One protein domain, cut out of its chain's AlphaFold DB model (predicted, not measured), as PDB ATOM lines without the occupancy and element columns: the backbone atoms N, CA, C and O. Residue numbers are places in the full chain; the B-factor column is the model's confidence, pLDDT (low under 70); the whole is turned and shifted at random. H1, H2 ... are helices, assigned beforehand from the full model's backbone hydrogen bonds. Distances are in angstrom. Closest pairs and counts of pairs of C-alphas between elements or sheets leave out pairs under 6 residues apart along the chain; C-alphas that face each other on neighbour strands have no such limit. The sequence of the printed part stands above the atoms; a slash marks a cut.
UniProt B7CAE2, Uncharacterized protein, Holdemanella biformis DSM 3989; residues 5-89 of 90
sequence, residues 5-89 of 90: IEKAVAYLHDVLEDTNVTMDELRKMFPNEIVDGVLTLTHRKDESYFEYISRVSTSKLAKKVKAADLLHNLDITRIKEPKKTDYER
ATOM      1  N   ILE A   5      42.966 119.942  85.861       96.38
ATOM      2  CA  ILE A   5      41.746 119.164  85.596       96.38
ATOM      3  C   ILE A   5      41.507 118.150  86.720       96.38
ATOM      4  O   ILE A   5      40.412 118.093  87.272       96.38
ATOM      5  N   GLU A   6      42.533 117.387  87.114       97.00
ATOM      6  CA  GLU A   6      42.426 116.426  88.219       97.00
ATOM      7  C   GLU A   6      42.037 117.102  89.537       97.00
ATOM      8  O   GLU A   6      41.185 116.593  90.264       97.00
ATOM      9  N   LYS A   7      42.640 118.257  89.843       97.81
ATOM     10  CA  LYS A   7      42.307 119.035  91.044       97.81
ATOM     11  C   LYS A   7      40.881 119.573  90.984       97.81
ATOM     12  O   LYS A   7      40.155 119.437  91.959       97.81
ATOM     13  N   ALA A   8      40.472 120.159  89.859       98.06
ATOM     14  CA  ALA A   8      39.134 120.718  89.705       98.06
ATOM     15  C   ALA A   8      38.052 119.642  89.857       98.06
ATOM     16  O   ALA A   8      37.101 119.841  90.609       98.06
ATOM     17  N   VAL A   9      38.230 118.479  89.222       98.25
ATOM     18  CA  VAL A   9      37.310 117.344  89.389       98.25
ATOM     19  C   VAL A   9      37.297 116.856  90.837       98.25
ATOM     20  O   VAL A   9      36.224 116.607  91.370       98.25
ATOM     21  N   ALA A  10      38.452 116.781  91.506       97.56
ATOM     22  CA  ALA A  10      38.507 116.416  92.921       97.56
ATOM     23  C   ALA A  10      37.778 117.420  93.829       97.56
ATOM     24  O   ALA A  10      37.112 117.005  94.768       97.56
ATOM     25  N   TYR A  11      37.844 118.724  93.555       97.31
ATOM     26  CA  TYR A  11      37.093 119.716  94.334       97.31
ATOM     27  C   TYR A  11      35.582 119.665  94.087       97.31
ATOM     28  O   TYR A  11      34.814 120.003  94.982       97.31
ATOM     29  N   LEU A  12      35.159 119.262  92.888       97.81
ATOM     30  CA  LEU A  12      33.758 119.290  92.465       97.81
ATOM     31  C   LEU A  12      33.049 117.933  92.558       97.81
ATOM     32  O   LEU A  12      31.876 117.867  92.210       97.81
ATOM     33  N   HIS A  13      33.727 116.860  92.969       96.94
ATOM     34  CA  HIS A  13      33.225 115.490  92.803       96.94
ATOM     35  C   HIS A  13      31.835 115.231  93.411       96.94
ATOM     36  O   HIS A  13      31.045 114.535  92.779       96.94
ATOM     37  N   ASP A  14      31.512 115.870  94.540       96.69
ATOM     38  CA  ASP A  14      30.225 115.712  95.233       96.69
ATOM     39  C   ASP A  14      29.200 116.808  94.896       96.69
ATOM     40  O   ASP A  14      28.067 116.779  95.370       96.69
ATOM     41  N   VAL A  15      29.542 117.795  94.057       97.62
ATOM     42  CA  VAL A  15      28.694 118.991  93.862       97.62
ATOM     43  C   VAL A  15      27.296 118.652  93.332       97.62
ATOM     44  O   VAL A  15      26.329 119.322  93.688       97.62
ATOM     45  N   LEU A  16      27.180 117.614  92.498       96.94
ATOM     46  CA  LEU A  16      25.905 117.156  91.938       96.94
ATOM     47  C   LEU A  16      25.097 116.281  92.912       96.94
ATOM     48  O   LEU A  16      23.913 116.055  92.668       96.94
ATOM     49  N   GLU A  17      25.719 115.776  93.980       95.56
ATOM     50  CA  GLU A  17      25.067 114.953  95.007       95.56
ATOM     51  C   GLU A  17      24.615 115.801  96.200       95.56
ATOM     52  O   GLU A  17      23.484 115.660  96.671       95.56
ATOM     53  N   ASP A  18      25.471 116.727  96.635       95.88
ATOM     54  CA  ASP A  18      25.315 117.466  97.891       95.88
ATOM     55  C   ASP A  18      24.657 118.841  97.727       95.88
ATOM     56  O   ASP A  18      24.372 119.532  98.710       95.88
ATOM     57  N   THR A  19      24.417 119.281  96.488       96.75
ATOM     58  CA  THR A  19      23.857 120.608  96.204       96.75
ATOM     59  C   THR A  19      22.740 120.557  95.162       96.75
ATOM     60  O   THR A  19      22.478 119.532  94.543       96.75
ATOM     61  N   ASN A  20      22.077 121.696  94.943       96.69
ATOM     62  CA  ASN A  20      21.062 121.847  93.895       96.69
ATOM     63  C   ASN A  20      21.652 122.236  92.527       96.69
ATOM     64  O   ASN A  20      20.887 122.528  91.608       96.69
ATOM     65  N   VAL A  21      22.983 122.297  92.396       97.19
ATOM     66  CA  VAL A  21      23.640 122.628  91.129       97.19
ATOM     67  C   VAL A  21      23.333 121.549  90.096       97.19
ATOM     68  O   VAL A  21      23.451 120.353  90.350       97.19
ATOM     69  N   THR A  22      22.965 121.983  88.898       96.06
ATOM     70  CA  THR A  22      22.677 121.097  87.769       96.06
ATOM     71  C   THR A  22      23.906 120.888  86.882       96.06
ATOM     72  O   THR A  22      24.805 121.729  86.803       96.06
ATOM     73  N   MET A  23      23.924 119.782  86.130       96.12
ATOM     74  CA  MET A  23      24.950 119.544  85.106       96.12
ATOM     75  C   MET A  23      25.023 120.709  84.102       96.12
ATOM     76  O   MET A  23      26.116 121.116  83.710       96.12
ATOM     77  N   ASP A  24      23.877 121.265  83.703       97.31
ATOM     78  CA  ASP A  24      23.817 122.360  82.730       97.31
ATOM     79  C   ASP A  24      24.418 123.662  83.275       97.31
ATOM     80  O   ASP A  24      25.019 124.428  82.521       97.31
ATOM     81  N   GLU A  25      24.292 123.922  84.578       97.81
ATOM     82  CA  GLU A  25      24.979 125.036  85.237       97.81
ATOM     83  C   GLU A  25      26.490 124.799  85.294       97.81
ATOM     84  O   GLU A  25      27.253 125.697  84.934       97.81
ATOM     85  N   LEU A  26      26.938 123.582  85.631       97.19
ATOM     86  CA  LEU A  26      28.366 123.248  85.613       97.19
ATOM     87  C   LEU A  26      28.987 123.418  84.226       97.19
ATOM     88  O   LEU A  26      30.072 123.988  84.120       97.19
ATOM     89  N   ARG A  27      28.304 122.993  83.153       98.00
ATOM     90  CA  ARG A  27      28.803 123.152  81.770       98.00
ATOM     91  C   ARG A  27      28.913 124.607  81.320       98.00
ATOM     92  O   ARG A  27      29.658 124.890  80.386       98.00
ATOM     93  N   LYS A  28      28.208 125.540  81.966       97.94
ATOM     94  CA  LYS A  28      28.370 126.985  81.718       97.94
ATOM     95  C   LYS A  28      29.595 127.566  82.424       97.94
ATOM     96  O   LYS A  28      30.094 128.603  82.000       97.94
ATOM     97  N   MET A  29      30.055 126.929  83.501       96.62
ATOM     98  CA  MET A  29      31.128 127.430  84.365       96.62
ATOM     99  C   MET A  29      32.476 126.751  84.108       96.62
ATOM    100  O   MET A  29      33.518 127.378  84.293       96.62
ATOM    101  N   PHE A  30      32.466 125.487  83.683       97.25
ATOM    102  CA  PHE A  30      33.663 124.666  83.530       97.25
ATOM    103  C   PHE A  30      33.723 123.986  82.155       97.25
ATOM    104  O   PHE A  30      32.686 123.643  81.584       97.25
ATOM    105  N   PRO A  31      34.937 123.731  81.629       97.81
ATOM    106  CA  PRO A  31      35.138 122.888  80.456       97.81
ATOM    107  C   PRO A  31      34.454 121.522  80.575       97.81
ATOM    108  O   PRO A  31      34.459 120.910  81.646       97.81
ATOM    109  N   ASN A  32      33.955 121.003  79.447       97.06
ATOM    110  CA  ASN A  32      33.265 119.708  79.389       97.06
ATOM    111  C   ASN A  32      34.082 118.568  80.005       97.06
ATOM    112  O   ASN A  32      33.512 117.756  80.715       97.06
ATOM    113  N   GLU A  33      35.401 118.554  79.818       96.69
ATOM    114  CA  GLU A  33      36.277 117.524  80.390       96.69
ATOM    115  C   GLU A  33      36.194 117.445  81.926       96.69
ATOM    116  O   GLU A  33      36.182 116.352  82.492       96.69
ATOM    117  N   ILE A  34      36.073 118.589  82.613       97.94
ATOM    118  CA  ILE A  34      35.900 118.630  84.073       97.94
ATOM    119  C   ILE A  34      34.505 118.126  84.439       97.94
ATOM    120  O   ILE A  34      34.363 117.278  85.318       97.94
ATOM    121  N   VAL A  35      33.474 118.611  83.743       98.12
ATOM    122  CA  VAL A  35      32.081 118.234  84.032       98.12
ATOM    123  C   VAL A  35      31.835 116.747  83.779       98.12
ATOM    124  O   VAL A  35      31.160 116.100  84.571       98.12
ATOM    125  N   ASP A  36      32.423 116.180  82.728       97.38
ATOM    126  CA  ASP A  36      32.334 114.754  82.412       97.38
ATOM    127  C   ASP A  36      33.048 113.906  83.479       97.38
ATOM    128  O   ASP A  36      32.571 112.828  83.849       97.38
ATOM    129  N   GLY A  37      34.156 114.412  84.035       97.50
ATOM    130  CA  GLY A  37      34.833 113.818  85.188       97.50
ATOM    131  C   GLY A  37      33.955 113.795  86.441       97.50
ATOM    132  O   GLY A  37      33.809 112.738  87.058       97.50
ATOM    133  N   VAL A  38      33.324 114.925  86.775       98.12
ATOM    134  CA  VAL A  38      32.377 115.038  87.901       98.12
ATOM    135  C   VAL A  38      31.184 114.108  87.695       98.12
ATOM    136  O   VAL A  38      30.896 113.292  88.559       98.12
ATOM    137  N   LEU A  39      30.562 114.124  86.515       97.31
ATOM    138  CA  LEU A  39      29.432 113.253  86.187       97.31
ATOM    139  C   LEU A  39      29.798 111.764  86.269       97.31
ATOM    140  O   LEU A  39      28.965 110.927  86.619       97.31
ATOM    141  N   THR A  40      31.046 111.416  85.947       97.62
ATOM    142  CA  THR A  40      31.537 110.048  86.123       97.62
ATOM    143  C   THR A  40      31.605 109.672  87.605       97.62
ATOM    144  O   THR A  40      31.313 108.528  87.942       97.62
ATOM    145  N   LEU A  41      31.950 110.611  88.483       97.62
ATOM    146  CA  LEU A  41      32.048 110.406  89.930       97.62
ATOM    147  C   LEU A  41      30.715 110.507  90.669       97.62
ATOM    148  O   LEU A  41      30.640 110.001  91.781       97.62
ATOM    149  N   THR A  42      29.680 111.067  90.053       97.31
ATOM    150  CA  THR A  42      28.338 111.137  90.637       97.31
ATOM    151  C   THR A  42      27.639 109.776  90.585       97.31
ATOM    152  O   THR A  42      27.498 109.187  89.504       97.31
ATOM    153  N   HIS A  43      27.186 109.282  91.735       97.00
ATOM    154  CA  HIS A  43      26.340 108.104  91.889       97.00
ATOM    155  C   HIS A  43      24.900 108.444  91.495       97.00
ATOM    156  O   HIS A  43      24.243 109.327  92.048       97.00
ATOM    157  N   ARG A  44      24.395 107.751  90.479       93.81
ATOM    158  CA  ARG A  44      23.043 107.945  89.962       93.81
ATOM    159  C   ARG A  44      22.030 107.232  90.850       93.81
ATOM    160  O   ARG A  44      22.264 106.133  91.342       93.81
ATOM    161  N   LYS A  45      20.852 107.835  91.007       91.19
ATOM    162  CA  LYS A  45      19.780 107.286  91.857       91.19
ATOM    163  C   LYS A  45      19.237 105.942  91.359       91.19
ATOM    164  O   LYS A  45      18.640 105.209  92.140       91.19
ATOM    165  N   ASP A  46      19.399 105.656  90.072       94.88
ATOM    166  CA  ASP A  46      18.916 104.461  89.385       94.88
ATOM    167  C   ASP A  46      19.996 103.388  89.165       94.88
ATOM    168  O   ASP A  46      19.691 102.355  88.577       94.88
ATOM    169  N   GLU A  47      21.230 103.587  89.650       95.88
ATOM    170  CA  GLU A  47      22.304 102.593  89.530       95.88
ATOM    171  C   GLU A  47      22.680 101.993  90.894       95.88
ATOM    172  O   GLU A  47      22.697 102.668  91.929       95.88
ATOM    173  N   SER A  48      23.017 100.703  90.914       97.31
ATOM    174  CA  SER A  48      23.574 100.067  92.107       97.31
ATOM    175  C   SER A  48      24.986 100.578  92.395       97.31
ATOM    176  O   SER A  48      25.719 101.008  91.502       97.31
ATOM    177  N   TYR A  49      25.424 100.456  93.648       95.00
ATOM    178  CA  TYR A  49      26.788 100.834  94.022       95.00
ATOM    179  C   TYR A  49      27.856 100.058  93.227       95.00
ATOM    180  O   TYR A  49      28.895 100.609  92.870       95.00
ATOM    181  N   PHE A  50      27.605  98.785  92.897       96.69
ATOM    182  CA  PHE A  50      28.537  97.998  92.086       96.69
ATOM    183  C   PHE A  50      28.627  98.518  90.645       96.69
ATOM    184  O   PHE A  50      29.728  98.636  90.107       96.69
ATOM    185  N   GLU A  51      27.496  98.868  90.029       97.62
ATOM    186  CA  GLU A  51      27.465  99.475  88.692       97.62
ATOM    187  C   GLU A  51      28.175 100.831  88.677       97.62
ATOM    188  O   GLU A  51      28.986 101.082  87.783       97.62
ATOM    189  N   TYR A  52      27.956 101.647  89.710       97.44
ATOM    190  CA  TYR A  52      28.663 102.909  89.915       97.44
ATOM    191  C   TYR A  52      30.185 102.717  89.963       97.44
ATOM    192  O   TYR A  52      30.915 103.322  89.175       97.44
ATOM    193  N   ILE A  53      30.682 101.826  90.829       97.25
ATOM    194  CA  ILE A  53      32.125 101.571  90.957       97.25
ATOM    195  C   ILE A  53      32.705 100.984  89.668       97.25
ATOM    196  O   ILE A  53      33.788 101.394  89.240       97.25
ATOM    197  N   SER A  54      31.979 100.073  89.015       96.94
ATOM    198  CA  SER A  54      32.359  99.522  87.712       96.94
ATOM    199  C   SER A  54      32.530 100.639  86.675       96.94
ATOM    200  O   SER A  54      33.597 100.754  86.066       96.94
ATOM    201  N   ARG A  55      31.554 101.546  86.557       96.94
ATOM    202  CA  ARG A  55      31.595 102.711  85.661       96.94
ATOM    203  C   ARG A  55      32.753 103.656  85.983       96.94
ATOM    204  O   ARG A  55      33.533 103.978  85.083       96.94
ATOM    205  N   VAL A  56      32.925 104.046  87.249       97.75
ATOM    206  CA  VAL A  56      34.043 104.898  87.707       97.75
ATOM    207  C   VAL A  56      35.396 104.278  87.350       97.75
ATOM    208  O   VAL A  56      36.304 104.983  86.905       97.75
ATOM    209  N   SER A  57      35.532 102.955  87.486       95.88
ATOM    210  CA  SER A  57      36.791 102.245  87.236       95.88
ATOM    211  C   SER A  57      37.276 102.320  85.780       95.88
ATOM    212  O   SER A  57      38.476 102.165  85.538       95.88
ATOM    213  N   THR A  58      36.377 102.606  84.830       96.50
ATOM    214  CA  THR A  58      36.705 102.759  83.400       96.50
ATOM    215  C   THR A  58      37.397 104.083  83.066       96.50
ATOM    216  O   THR A  58      38.066 104.184  82.037       96.50
ATOM    217  N   SER A  59      37.292 105.091  83.938       96.75
ATOM    218  CA  SER A  59      37.925 106.397  83.754       96.75
ATOM    219  C   SER A  59      39.164 106.513  84.632       96.75
ATOM    220  O   SER A  59      39.086 106.457  85.859       96.75
ATOM    221  N   LYS A  60      40.333 106.724  84.014       96.12
ATOM    222  CA  LYS A  60      41.600 106.898  84.748       96.12
ATOM    223  C   LYS A  60      41.537 108.086  85.717       96.12
ATOM    224  O   LYS A  60      42.025 107.979  86.840       96.12
ATOM    225  N   LEU A  61      40.922 109.186  85.281       96.25
ATOM    226  CA  LEU A  61      40.719 110.398  86.073       96.25
ATOM    227  C   LEU A  61      39.784 110.130  87.259       96.25
ATOM    228  O   LEU A  61      40.182 110.336  88.404       96.25
ATOM    229  N   ALA A  62      38.584 109.600  87.000       96.56
ATOM    230  CA  ALA A  62      37.603 109.340  88.053       96.56
ATOM    231  C   ALA A  62      38.122 108.303  89.057       96.56
ATOM    232  O   ALA A  62      38.031 108.512  90.260       96.56
ATOM    233  N   LYS A  63      38.772 107.230  88.591       97.06
ATOM    234  CA  LYS A  63      39.397 106.234  89.471       97.06
ATOM    235  C   LYS A  63      40.427 106.857  90.416       97.06
ATOM    236  O   LYS A  63      40.451 106.519  91.596       97.06
ATOM    237  N   LYS A  64      41.274 107.762  89.914       97.00
ATOM    238  CA  LYS A  64      42.288 108.449  90.728       97.00
ATOM    239  C   LYS A  64      41.646 109.358  91.775       97.00
ATOM    240  O   LYS A  64      42.053 109.321  92.933       97.00
ATOM    241  N   VAL A  65      40.638 110.135  91.376       97.12
ATOM    242  CA  VAL A  65      39.891 111.011  92.287       97.12
ATOM    243  C   VAL A  65      39.151 110.195  93.340       97.12
ATOM    244  O   VAL A  65      39.320 110.471  94.522       97.12
ATOM    245  N   LYS A  66      38.441 109.130  92.952       96.75
ATOM    246  CA  LYS A  66      37.704 108.288  93.899       96.75
ATOM    247  C   LYS A  66      38.621 107.581  94.891       96.75
ATOM    248  O   LYS A  66      38.290 107.481  96.063       96.75
ATOM    249  N   ALA A  67      39.793 107.120  94.453       96.00
ATOM    250  CA  ALA A  67      40.780 106.545  95.364       96.00
ATOM    251  C   ALA A  67      41.289 107.577  96.385       96.00
ATOM    252  O   ALA A  67      41.423 107.252  97.561       96.00
ATOM    253  N   ALA A  68      41.549 108.814  95.951       94.81
ATOM    254  CA  ALA A  68      41.970 109.888  96.848       94.81
ATOM    255  C   ALA A  68      40.863 110.293  97.834       94.81
ATOM    256  O   ALA A  68      41.155 110.468  99.013       94.81
ATOM    257  N   ASP A  69      39.614 110.385  97.370       94.00
ATOM    258  CA  ASP A  69      38.430 110.613  98.207       94.00
ATOM    259  C   ASP A  69      38.289 109.521  99.281       94.00
ATOM    260  O   ASP A  69      38.222 109.817 100.470       94.00
ATOM    261  N   LEU A  70      38.361 108.244  98.894       92.44
ATOM    262  CA  LEU A  70      38.300 107.129  99.843       92.44
ATOM    263  C   LEU A  70      39.430 107.185 100.878       92.44
ATOM    264  O   LEU A  70      39.168 107.034 102.068       92.44
ATOM    265  N   LEU A  71      40.672 107.442 100.454       91.44
ATOM    266  CA  LEU A  71      41.806 107.583 101.374       91.44
ATOM    267  C   LEU A  71      41.620 108.761 102.336       91.44
ATOM    268  O   LEU A  71      41.879 108.622 103.527       91.44
ATOM    269  N   HIS A  72      41.135 109.898 101.836       88.44
ATOM    270  CA  HIS A  72      40.809 111.051 102.667       88.44
ATOM    271  C   HIS A  72      39.669 110.730 103.641       88.44
ATOM    272  O   HIS A  72      39.715 111.133 104.799       88.44
ATOM    273  N   ASN A  73      38.672 109.952 103.219       86.19
ATOM    274  CA  ASN A  73      37.550 109.579 104.071       86.19
ATOM    275  C   ASN A  73      37.937 108.629 105.207       86.19
ATOM    276  O   ASN A  73      37.356 108.733 106.292       86.19
ATOM    277  N   LEU A  74      38.925 107.766 104.963       86.44
ATOM    278  CA  LEU A  74      39.525 106.858 105.941       86.44
ATOM    279  C   LEU A  74      40.518 107.553 106.884       86.44
ATOM    280  O   LEU A  74      40.843 107.004 107.934       86.44
ATOM    281  N   ASP A  75      41.005 108.751 106.547       87.44
ATOM    282  CA  ASP A  75      41.929 109.481 107.412       87.44
ATOM    283  C   ASP A  75      41.203 110.009 108.655       87.44
ATOM    284  O   ASP A  75      40.520 111.032 108.624       87.44
ATOM    285  N   ILE A  76      41.364 109.308 109.776       85.75
ATOM    286  CA  ILE A  76      40.746 109.685 111.048       85.75
ATOM    287  C   ILE A  76      41.347 110.960 111.647       85.75
ATOM    288  O   ILE A  76      40.688 111.636 112.438       85.75
ATOM    289  N   THR A  77      42.575 111.326 111.263       86.88
ATOM    290  CA  THR A  77      43.275 112.494 111.820       86.88
ATOM    291  C   THR A  77      42.650 113.815 111.373       86.88
ATOM    292  O   THR A  77      42.832 114.837 112.037       86.88
ATOM    293  N   ARG A  78      41.837 113.797 110.305       84.38
ATOM    294  CA  ARG A  78      41.050 114.954 109.852       84.38
ATOM    295  C   ARG A  78      39.887 115.298 110.787       84.38
ATOM    296  O   ARG A  78      39.353 116.405 110.723       84.38
ATOM    297  N   ILE A  79      39.451 114.355 111.625       84.38
ATOM    298  CA  ILE A  79      38.281 114.522 112.489       84.38
ATOM    299  C   ILE A  79      38.756 115.035 113.846       84.38
ATOM    300  O   ILE A  79      39.470 114.347 114.566       84.38
ATOM    301  N   LYS A  80      38.345 116.253 114.216       85.31
ATOM    302  CA  LYS A  80      38.760 116.892 115.477       85.31
ATOM    303  C   LYS A  80      38.317 116.107 116.721       85.31
ATOM    304  O   LYS A  80      39.032 116.081 117.716       85.31
ATOM    305  N   GLU A  81      37.140 115.485 116.658       88.75
ATOM    306  CA  GLU A  81      36.528 114.709 117.745       88.75
ATOM    307  C   GLU A  81      35.901 113.422 117.168       88.75
ATOM    308  O   GLU A  81      34.686 113.371 116.949       88.75
ATOM    309  N   PRO A  82      36.718 112.402 116.834       85.12
ATOM    310  CA  PRO A  82      36.242 111.194 116.165       85.12
ATOM    311  C   PRO A  82      35.320 110.377 117.073       85.12
ATOM    312  O   PRO A  82      35.573 110.197 118.268       85.12
ATOM    313  N   LYS A  83      34.238 109.856 116.494       87.94
ATOM    314  CA  LYS A  83      33.275 108.983 117.171       87.94
ATOM    315  C   LYS A  83      33.601 107.524 116.885       87.94
ATOM    316  O   LYS A  83      34.339 107.193 115.963       87.94
ATOM    317  N   LYS A  84      32.976 106.620 117.643       86.19
ATOM    318  CA  LYS A  84      33.131 105.169 117.456       86.19
ATOM    319  C   LYS A  84      32.910 104.728 115.996       86.19
ATOM    320  O   LYS A  84      33.682 103.928 115.487       86.19
ATOM    321  N   THR A  85      31.927 105.315 115.312       83.50
ATOM    322  CA  THR A  85      31.612 105.045 113.899       83.50
ATOM    323  C   THR A  85      32.720 105.436 112.920       83.50
ATOM    324  O   THR A  85      32.757 104.904 111.817       83.50
ATOM    325  N   ASP A  86      33.601 106.370 113.286       82.25
ATOM    326  CA  ASP A  86      34.726 106.784 112.441       82.25
ATOM    327  C   ASP A  86      35.885 105.783 112.545       82.25
ATOM    328  O   ASP A  86      36.515 105.467 111.541       82.25
ATOM    329  N   TYR A  87      36.106 105.209 113.735       80.62
ATOM    330  CA  TYR A  87      37.068 104.118 113.943       80.62
ATOM    331  C   TYR A  87      36.623 102.801 113.299       80.62
ATOM    332  O   TYR A  87      37.467 102.028 112.868       80.62
ATOM    333  N   GLU A  88      35.314 102.545 113.212       83.31
ATOM    334  CA  GLU A  88      34.754 101.350 112.555       83.31
ATOM    335  C   GLU A  88      35.006 101.315 111.037       83.31
ATOM    336  O   GLU A  88      34.770 100.290 110.401       83.31
ATOM    337  N   ARG A  89      35.461 102.429 110.452       75.00
ATOM    338  CA  ARG A  89      35.763 102.553 109.021       75.00
ATOM    339  C   ARG A  89      37.235 102.280 108.683       75.00
ATOM    340  O   ARG A  89      37.517 102.159 107.496       75.00
TER     341      ARG A  89
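Overview. This is residues 5 to 89 of the 90 residues of an uncharacterized protein of Holdemanella biformis DSM 3989 (UniProt B7CAE2). A cluster of short, crossed helices has H4 in its middle, with H1, H3 and H6 packed on it; H6, the longest helix, runs out of the cluster as an arm, and beyond it residues 77 to 85 stick out. The 85 printed residues include seven named helices, H1 to H7 in chain order, and no named strand: all helix. The whole is only just compact, close to loose, with a radius of gyration of the C-alphas of 14.2 A, and elongated, spanning 41 by 26 by 23 A.

Along the chain. H1, residues 5 to 12, begins at C-alpha 5 (41.746, 119.164, 85.596). H2 is residues 15 to 18 and H3 residues 23 to 29. H4, residues 32 to 41, is 14.1 A long; H5, residues 49 to 57, is 12.2 A. H6, residues 60 to 74, measures 21.3 A and ends at C-alpha 74 (39.525, 106.858, 105.941). H7 is residues 84 to 87.

Arrangement. The hub, H4, touches H1 at a steep tilt of 54 degrees, the closest C-alphas being Val 9 and Val 38, 5.6 A apart. H3 and H4 form a helical hairpin, closest at C-alphas 27 and 35, 6.3 A. H4 and H5, also a hairpin, only just touch, with 3 pairs of C-alphas within 8 A. H6 touches H4 with residues 61 to 66 alone, closest at C-alphas 41 and 62, 6.0 A. H1 touches H6, closest at C-alphas 10 and 65, 5.6 A. H5 and H6 touch only at the corner, closest at C-alphas 57 and 63, 5.3 A. H2 is close to but not clearly touching H4, with C-alphas 16 and 39 closest, 7.8 A. H7 and H4 are apart. Every O i to N i+4 pair is within hydrogen-bond range in H1, H3, H4, H5 and H6; H2 and H7 are too short for one.

Size, cuts and confidence. The two farthest C-alphas, of Lys 28 and Lys 84, are 42.1 A apart. The printed part has no cut, no link is long, and no printed residue is under 70 in pLDDT.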